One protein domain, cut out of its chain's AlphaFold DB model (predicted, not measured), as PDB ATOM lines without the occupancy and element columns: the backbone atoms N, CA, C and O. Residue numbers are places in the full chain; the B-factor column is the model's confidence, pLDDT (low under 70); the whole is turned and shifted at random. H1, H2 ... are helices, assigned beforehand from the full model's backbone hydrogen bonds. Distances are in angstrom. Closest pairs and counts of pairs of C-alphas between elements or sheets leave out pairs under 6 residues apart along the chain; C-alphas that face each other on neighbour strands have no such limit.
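What this domain is: This is residues 2 to 51 of the 248 residues of an uncharacterized protein of Biomphalaria glabrata (UniProt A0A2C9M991). Three short helices make a small compact cluster: H1 and H3 run side by side the same way, and H2 runs back between them in the chain and packs steeply tilted on H3. The loop of residues 29 to 37 returns the chain to the beginning of H3. The printed part has 50 residues, with H1, H2 and H3 in that order and no named strand; its class is all helix. It is compact, with a radius of gyration of the C-alphas of 10.1 A and spans of 28 by 19 by 17 A.

How they stand to each other: H1, residues 5 to 15, and H2, residues 20 to 28, are close but not clearly touching; their closest C-alphas, of Leu 13 and Lys 23, are 7.4 A apart. H3, residues 38 to 49, touches H1 with residues 38 to 43 alone, at a shallow tilt of 32 degrees; the closest C-alphas, of Ala 9 and Tyr 39, are 4.5 A apart. H2 and H3 touch, opposite ways at a steep tilt of 58 degrees; the closest C-alphas, of Val 26 and Ser 45, are 5.5 A apart. In H1, H2 and H3 every O i to N i+4 pair is within hydrogen-bond range.

Where its parts are: H1 begins at C-alpha 5 (262.908, 108.796, 249.229) and is 15.2 A long, H2 12.5 A. H3, 16.1 A, ends at C-alpha 49 (251.645, 97.488, 236.753).

The domain as a whole: The C-alphas farthest apart, of Lys 2 and Thr 21, are 30.6 A apart. The printed part has no cut, and no printed residue is under 70 in pLDDT.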
ATOM      1  N   LYS A   2     269.268 108.021 257.369       83.06
ATOM      2  CA  LYS A   2     268.021 107.945 256.592       83.06
ATOM      3  C   LYS A   2     268.377 108.211 255.126       83.06
ATOM      4  O   LYS A   2     269.067 109.185 254.854       83.06
ATOM      5  N   MET A   3     267.990 107.320 254.213       90.50
ATOM      6  CA  MET A   3     268.181 107.552 252.775       90.50
ATOM      7  C   MET A   3     267.056 108.431 252.231       90.50
ATOM      8  O   MET A   3     265.937 108.370 252.737       90.50
ATOM      9  N   LEU A   4     267.355 109.216 251.193       95.88
ATOM     10  CA  LEU A   4     266.362 110.042 250.507       95.88
ATOM     11  C   LEU A   4     265.291 109.161 249.827       95.88
ATOM     12  O   LEU A   4     265.649 108.122 249.253       95.88
ATOM     13  N   PRO A   5     264.001 109.558 249.849       95.88
ATOM     14  CA  PRO A   5     262.908 108.796 249.229       95.88
ATOM     15  C   PRO A   5     263.128 108.524 247.735       95.88
ATOM     16  O   PRO A   5     262.853 107.427 247.255       95.88
ATOM     17  N   GLU A   6     263.729 109.475 247.023       96.06
ATOM     18  CA  GLU A   6     264.112 109.346 245.616       96.06
ATOM     19  C   GLU A   6     265.034 108.137 245.365       96.06
ATOM     20  O   GLU A   6     264.753 107.275 244.530       96.06
ATOM     21  N   ILE A   7     266.105 108.000 246.156       96.56
ATOM     22  CA  ILE A   7     267.054 106.881 246.036       96.56
ATOM     23  C   ILE A   7     266.352 105.553 246.350       96.56
ATOM     24  O   ILE A   7     266.622 104.526 245.717       96.56
ATOM     25  N   LEU A   8     265.434 105.561 247.322       96.81
ATOM     26  CA  LEU A   8     264.643 104.383 247.672       96.81
ATOM     27  C   LEU A   8     263.720 103.955 246.525       96.81
ATOM     28  O   LEU A   8     263.651 102.755 246.246       96.81
ATOM     29  N   ALA A   9     263.084 104.899 245.827       97.38
ATOM     30  CA  ALA A   9     262.209 104.622 244.688       97.38
ATOM     31  C   ALA A   9     262.967 103.901 243.560       97.38
ATOM     32  O   ALA A   9     262.571 102.819 243.116       97.38
ATOM     33  N   PHE A  10     264.133 104.422 243.164       96.25
ATOM     34  CA  PHE A  10     264.951 103.795 242.119       96.25
ATOM     35  C   PHE A  10     265.519 102.436 242.539       96.25
ATOM     36  O   PHE A  10     265.576 101.503 241.730       96.25
ATOM     37  N   LYS A  11     265.914 102.286 243.809       97.00
ATOM     38  CA  LYS A  11     266.368 100.995 244.346       97.00
ATOM     39  C   LYS A  11     265.246  99.956 244.326       97.00
ATOM     40  O   LYS A  11     265.514  98.781 244.067       97.00
ATOM     41  N   LEU A  12     264.009 100.379 244.575       96.75
ATOM     42  CA  LEU A  12     262.825  99.530 244.534       96.75
ATOM     43  C   LEU A  12     262.512  99.078 243.095       96.75
ATOM     44  O   LEU A  12     262.352  97.877 242.874       96.75
ATOM     45  N   LEU A  13     262.572  99.980 242.108       96.50
ATOM     46  CA  LEU A  13     262.418  99.633 240.684       96.50
ATOM     47  C   LEU A  13     263.472  98.623 240.204       96.50
ATOM     48  O   LEU A  13     263.130  97.643 239.546       96.50
ATOM     49  N   ARG A  14     264.747  98.795 240.588       95.56
ATOM     50  CA  ARG A  14     265.814  97.829 240.245       95.56
ATOM     51  C   ARG A  14     265.562  96.447 240.849       95.56
ATOM     52  O   ARG A  14     265.845  95.433 240.219       95.56
ATOM     53  N   LYS A  15     265.034  96.392 242.074       97.00
ATOM     54  CA  LYS A  15     264.727  95.126 242.754       97.00
ATOM     55  C   LYS A  15     263.485  94.429 242.204       97.00
ATOM     56  O   LYS A  15     263.385  93.214 242.347       97.00
ATOM     57  N   ALA A  16     262.566  95.159 241.573       95.50
ATOM     58  CA  ALA A  16     261.314  94.608 241.059       95.50
ATOM     59  C   ALA A  16     261.488  93.656 239.858       95.50
ATOM     60  O   ALA A  16     260.524  92.963 239.524       95.50
ATOM     61  N   ARG A  17     262.695  93.602 239.259       94.19
ATOM     62  CA  ARG A  17     263.054  92.781 238.083       94.19
ATOM     63  C   ARG A  17     262.091  92.958 236.901       94.19
ATOM     64  O   ARG A  17     261.787  91.998 236.206       94.19
ATOM     65  N   ILE A  18     261.604  94.178 236.715       96.25
ATOM     66  CA  ILE A  18     260.785  94.559 235.564       96.25
ATOM     67  C   ILE A  18     261.677  94.807 234.345       96.25
ATOM     68  O   ILE A  18     262.839  95.207 234.499       96.25
ATOM     69  N   THR A  19     261.153  94.564 233.148       97.31
ATOM     70  CA  THR A  19     261.878  94.837 231.901       97.31
ATOM     71  C   THR A  19     261.967  96.346 231.641       97.31
ATOM     72  O   THR A  19     261.334  97.161 232.316       97.31
ATOM     73  N   GLN A  20     262.793  96.761 230.678       96.19
ATOM     74  CA  GLN A  20     263.015  98.184 230.406       96.19
ATOM     75  C   GLN A  20     261.743  98.896 229.915       96.19
ATOM     76  O   GLN A  20     261.493 100.036 230.304       96.19
ATOM     77  N   THR A  21     260.920  98.226 229.107       95.12
ATOM     78  CA  THR A  21     259.640  98.760 228.617       95.12
ATOM     79  C   THR A  21     258.641  98.942 229.758       95.12
ATOM     80  O   THR A  21     258.026  99.998 229.887       95.12
ATOM     81  N   GLU A  22     258.552  97.966 230.658       96.06
ATOM     82  CA  GLU A  22     257.728  98.036 231.870       96.06
ATOM     83  C   GLU A  22     258.195  99.144 232.811       96.06
ATOM     84  O   GLU A  22     257.394  99.890 233.373       96.06
ATOM     85  N   LYS A  23     259.512  99.297 232.954       97.19
ATOM     86  CA  LYS A  23     260.102 100.380 233.733       97.19
ATOM     87  C   LYS A  23     259.722 101.740 233.163       97.19
ATOM     88  O   LYS A  23     259.419 102.630 233.951       97.19
ATOM     89  N   MET A  24     259.695 101.899 231.838       96.56
ATOM     90  CA  MET A  24     259.206 103.136 231.224       96.56
ATOM     91  C   MET A  24     257.747 103.401 231.594       96.56
ATOM     92  O   MET A  24     257.464 104.484 232.091       96.56
ATOM     93  N   LEU A  25     256.861 102.405 231.462       96.50
ATOM     94  CA  LEU A  25     255.440 102.537 231.826       96.50
ATOM     95  C   LEU A  25     255.243 102.955 233.288       96.50
ATOM     96  O   LEU A  25     254.436 103.833 233.590       96.50
ATOM     97  N   VAL A  26     256.001 102.350 234.204       97.06
ATOM     98  CA  VAL A  26     255.943 102.690 235.632       97.06
ATOM     99  C   VAL A  26     256.424 104.122 235.880       97.06
ATOM    100  O   VAL A  26     255.800 104.838 236.661       97.06
ATOM    101  N   LEU A  27     257.501 104.548 235.213       96.75
ATOM    102  CA  LEU A  27     258.052 105.900 235.351       96.75
ATOM    103  C   LEU A  27     257.116 106.977 234.784       96.75
ATOM    104  O   LEU A  27     257.074 108.070 235.338       96.75
ATOM    105  N   THR A  28     256.337 106.681 233.735       96.81
ATOM    106  CA  THR A  28     255.355 107.629 233.169       96.81
ATOM    107  C   THR A  28     254.253 107.993 234.168       96.81
ATOM    108  O   THR A  28     253.707 109.090 234.111       96.81
ATOM    109  N   GLY A  29     253.932 107.094 235.101       91.94
ATOM    110  CA  GLY A  29     252.918 107.320 236.134       91.94
ATOM    111  C   GLY A  29     253.418 108.037 237.393       91.94
ATOM    112  O   GLY A  29     252.676 108.078 238.371       91.94
ATOM    113  N   MET A  30     254.663 108.525 237.417       96.81
ATOM    114  CA  MET A  30     255.291 109.146 238.592       96.81
ATOM    115  C   MET A  30     255.549 110.640 238.372       96.81
ATOM    116  O   MET A  30     255.940 111.056 237.281       96.81
ATOM    117  N   ASN A  31     255.388 111.451 239.420       97.31
ATOM    118  CA  ASN A  31     255.682 112.879 239.392       97.31
ATOM    119  C   ASN A  31     257.056 113.172 240.020       97.31
ATOM    120  O   ASN A  31     257.250 113.088 241.231       97.31
ATOM    121  N   PHE A  32     258.022 113.574 239.191       96.62
ATOM    122  CA  PHE A  32     259.393 113.865 239.631       96.62
ATOM    123  C   PHE A  32     259.568 115.242 240.286       96.62
ATOM    124  O   PHE A  32     260.631 115.508 240.850       96.62
ATOM    125  N   ALA A  33     258.551 116.111 240.252       97.31
ATOM    126  CA  ALA A  33     258.603 117.396 240.951       97.31
ATOM    127  C   ALA A  33     258.621 117.205 242.480       97.31
ATOM    128  O   ALA A  33     259.320 117.925 243.192       97.31
ATOM    129  N   ASN A  34     257.920 116.179 242.978       96.56
ATOM    130  CA  ASN A  34     257.753 115.918 244.405       96.56
ATOM    131  C   ASN A  34     258.678 114.785 244.874       96.56
ATOM    132  O   ASN A  34     258.293 113.621 244.975       96.56
ATOM    133  N   ARG A  35     259.927 115.128 245.210       96.38
ATOM    134  CA  ARG A  35     260.947 114.138 245.623       96.38
ATOM    135  C   ARG A  35     260.589 113.361 246.892       96.38
ATOM    136  O   ARG A  35     261.098 112.260 247.093       96.38
ATOM    137  N   GLU A  36     259.733 113.918 247.744       96.19
ATOM    138  CA  GLU A  36     259.329 113.301 249.010       96.19
ATOM    139  C   GLU A  36     258.280 112.192 248.825       96.19
ATOM    140  O   GLU A  36     258.356 111.167 249.504       96.19
ATOM    141  N   THR A  37     257.351 112.344 247.872       96.94
ATOM    142  CA  THR A  37     256.271 111.370 247.594       96.94
ATOM    143  C   THR A  37     256.669 110.298 246.582       96.94
ATOM    144  O   THR A  37     256.003 109.269 246.463       96.94
ATOM    145  N   LEU A  38     257.802 110.494 245.908       97.19
ATOM    146  CA  LEU A  38     258.307 109.675 244.806       97.19
ATOM    147  C   LEU A  38     258.401 108.177 245.149       97.19
ATOM    148  O   LEU A  38     258.143 107.314 244.311       97.19
ATOM    149  N   TYR A  39     258.732 107.848 246.400       97.69
ATOM    150  CA  TYR A  39     258.782 106.461 246.865       97.69
ATOM    151  C   TYR A  39     257.402 105.790 246.926       97.69
ATOM    152  O   TYR A  39     257.254 104.647 246.486       97.69
ATOM    153  N   GLU A  40     256.390 106.486 247.449       97.12
ATOM    154  CA  GLU A  40     255.031 105.945 247.548       97.12
ATOM    155  C   GLU A  40     254.361 105.881 246.171       97.12
ATOM    156  O   GLU A  40     253.696 104.892 245.855       97.12
ATOM    157  N   GLU A  41     254.624 106.859 245.301       97.56
ATOM    158  CA  GLU A  41     254.176 106.832 243.905       97.56
ATOM    159  C   GLU A  41     254.783 105.654 243.133       97.56
ATOM    160  O   GLU A  41     254.048 104.905 242.489       97.56
ATOM    161  N   ALA A  42     256.093 105.402 243.264       97.44
ATOM    162  CA  ALA A  42     256.742 104.243 242.641       97.44
ATOM    163  C   ALA A  42     256.090 102.921 243.067       97.44
ATOM    164  O   ALA A  42     255.887 102.013 242.258       97.44
ATOM    165  N   LYS A  43     255.750 102.810 244.353       96.38
ATOM    166  CA  LYS A  43     255.103 101.630 244.931       96.38
ATOM    167  C   LYS A  43     253.668 101.465 244.423       96.38
ATOM    168  O   LYS A  43     253.268 100.339 244.124       96.38
ATOM    169  N   ALA A  44     252.916 102.557 244.294       96.19
ATOM    170  CA  ALA A  44     251.567 102.552 243.730       96.19
ATOM    171  C   ALA A  44     251.574 102.184 242.237       96.19
ATOM    172  O   ALA A  44     250.810 101.316 241.816       96.19
ATOM    173  N   SER A  45     252.472 102.772 241.447       95.81
ATOM    174  CA  SER A  45     252.611 102.475 240.016       95.81
ATOM    175  C   SER A  45     253.046 101.032 239.770       95.81
ATOM    176  O   SER A  45     252.491 100.366 238.903       95.81
ATOM    177  N   LEU A  46     253.956 100.492 240.586       95.31
ATOM    178  CA  LEU A  46     254.323  99.074 240.508       95.31
ATOM    179  C   LEU A  46     253.188  98.126 240.884       95.31
ATOM    180  O   LEU A  46     253.090  97.057 240.286       95.31
ATOM    181  N   ARG A  47     252.341  98.489 241.855       94.06
ATOM    182  CA  ARG A  47     251.145  97.704 242.196       94.06
ATOM    183  C   ARG A  47     250.155  97.654 241.044       94.06
ATOM    184  O   ARG A  47     249.678  96.576 240.716       94.06
ATOM    185  N   LYS A  48     249.896  98.799 240.408       93.25
ATOM    186  CA  LYS A  48     249.053  98.866 239.206       93.25
ATOM    187  C   LYS A  48     249.647  98.033 238.073       93.25
ATOM    188  O   LYS A  48     248.931  97.271 237.439       93.25
ATOM    189  N   PHE A  49     250.955  98.160 237.850       93.88
ATOM    190  CA  PHE A  49     251.645  97.488 236.753       93.88
ATOM    191  C   PHE A  49     251.684  95.963 236.914       93.88
ATOM    192  O   PHE A  49     251.396  95.242 235.967       93.88
ATOM    193  N   LYS A  50     252.011  95.453 238.108       91.69
ATOM    194  CA  LYS A  50     252.098  94.002 238.343       91.69
ATOM    195  C   LYS A  50     250.743  93.300 238.441       91.69
ATOM    196  O   LYS A  50     250.731  92.089 238.616       91.69
ATOM    197  N   GLY A  51     249.644  94.044 238.326       83.94
ATOM    198  CA  GLY A  51     248.326  93.563 238.699       83.94
ATOM    199  C   GLY A  51     248.253  93.457 240.216       83.94
ATOM    200  O   GLY A  51     249.033  92.758 240.863       83.94
TER     201      GLY A  51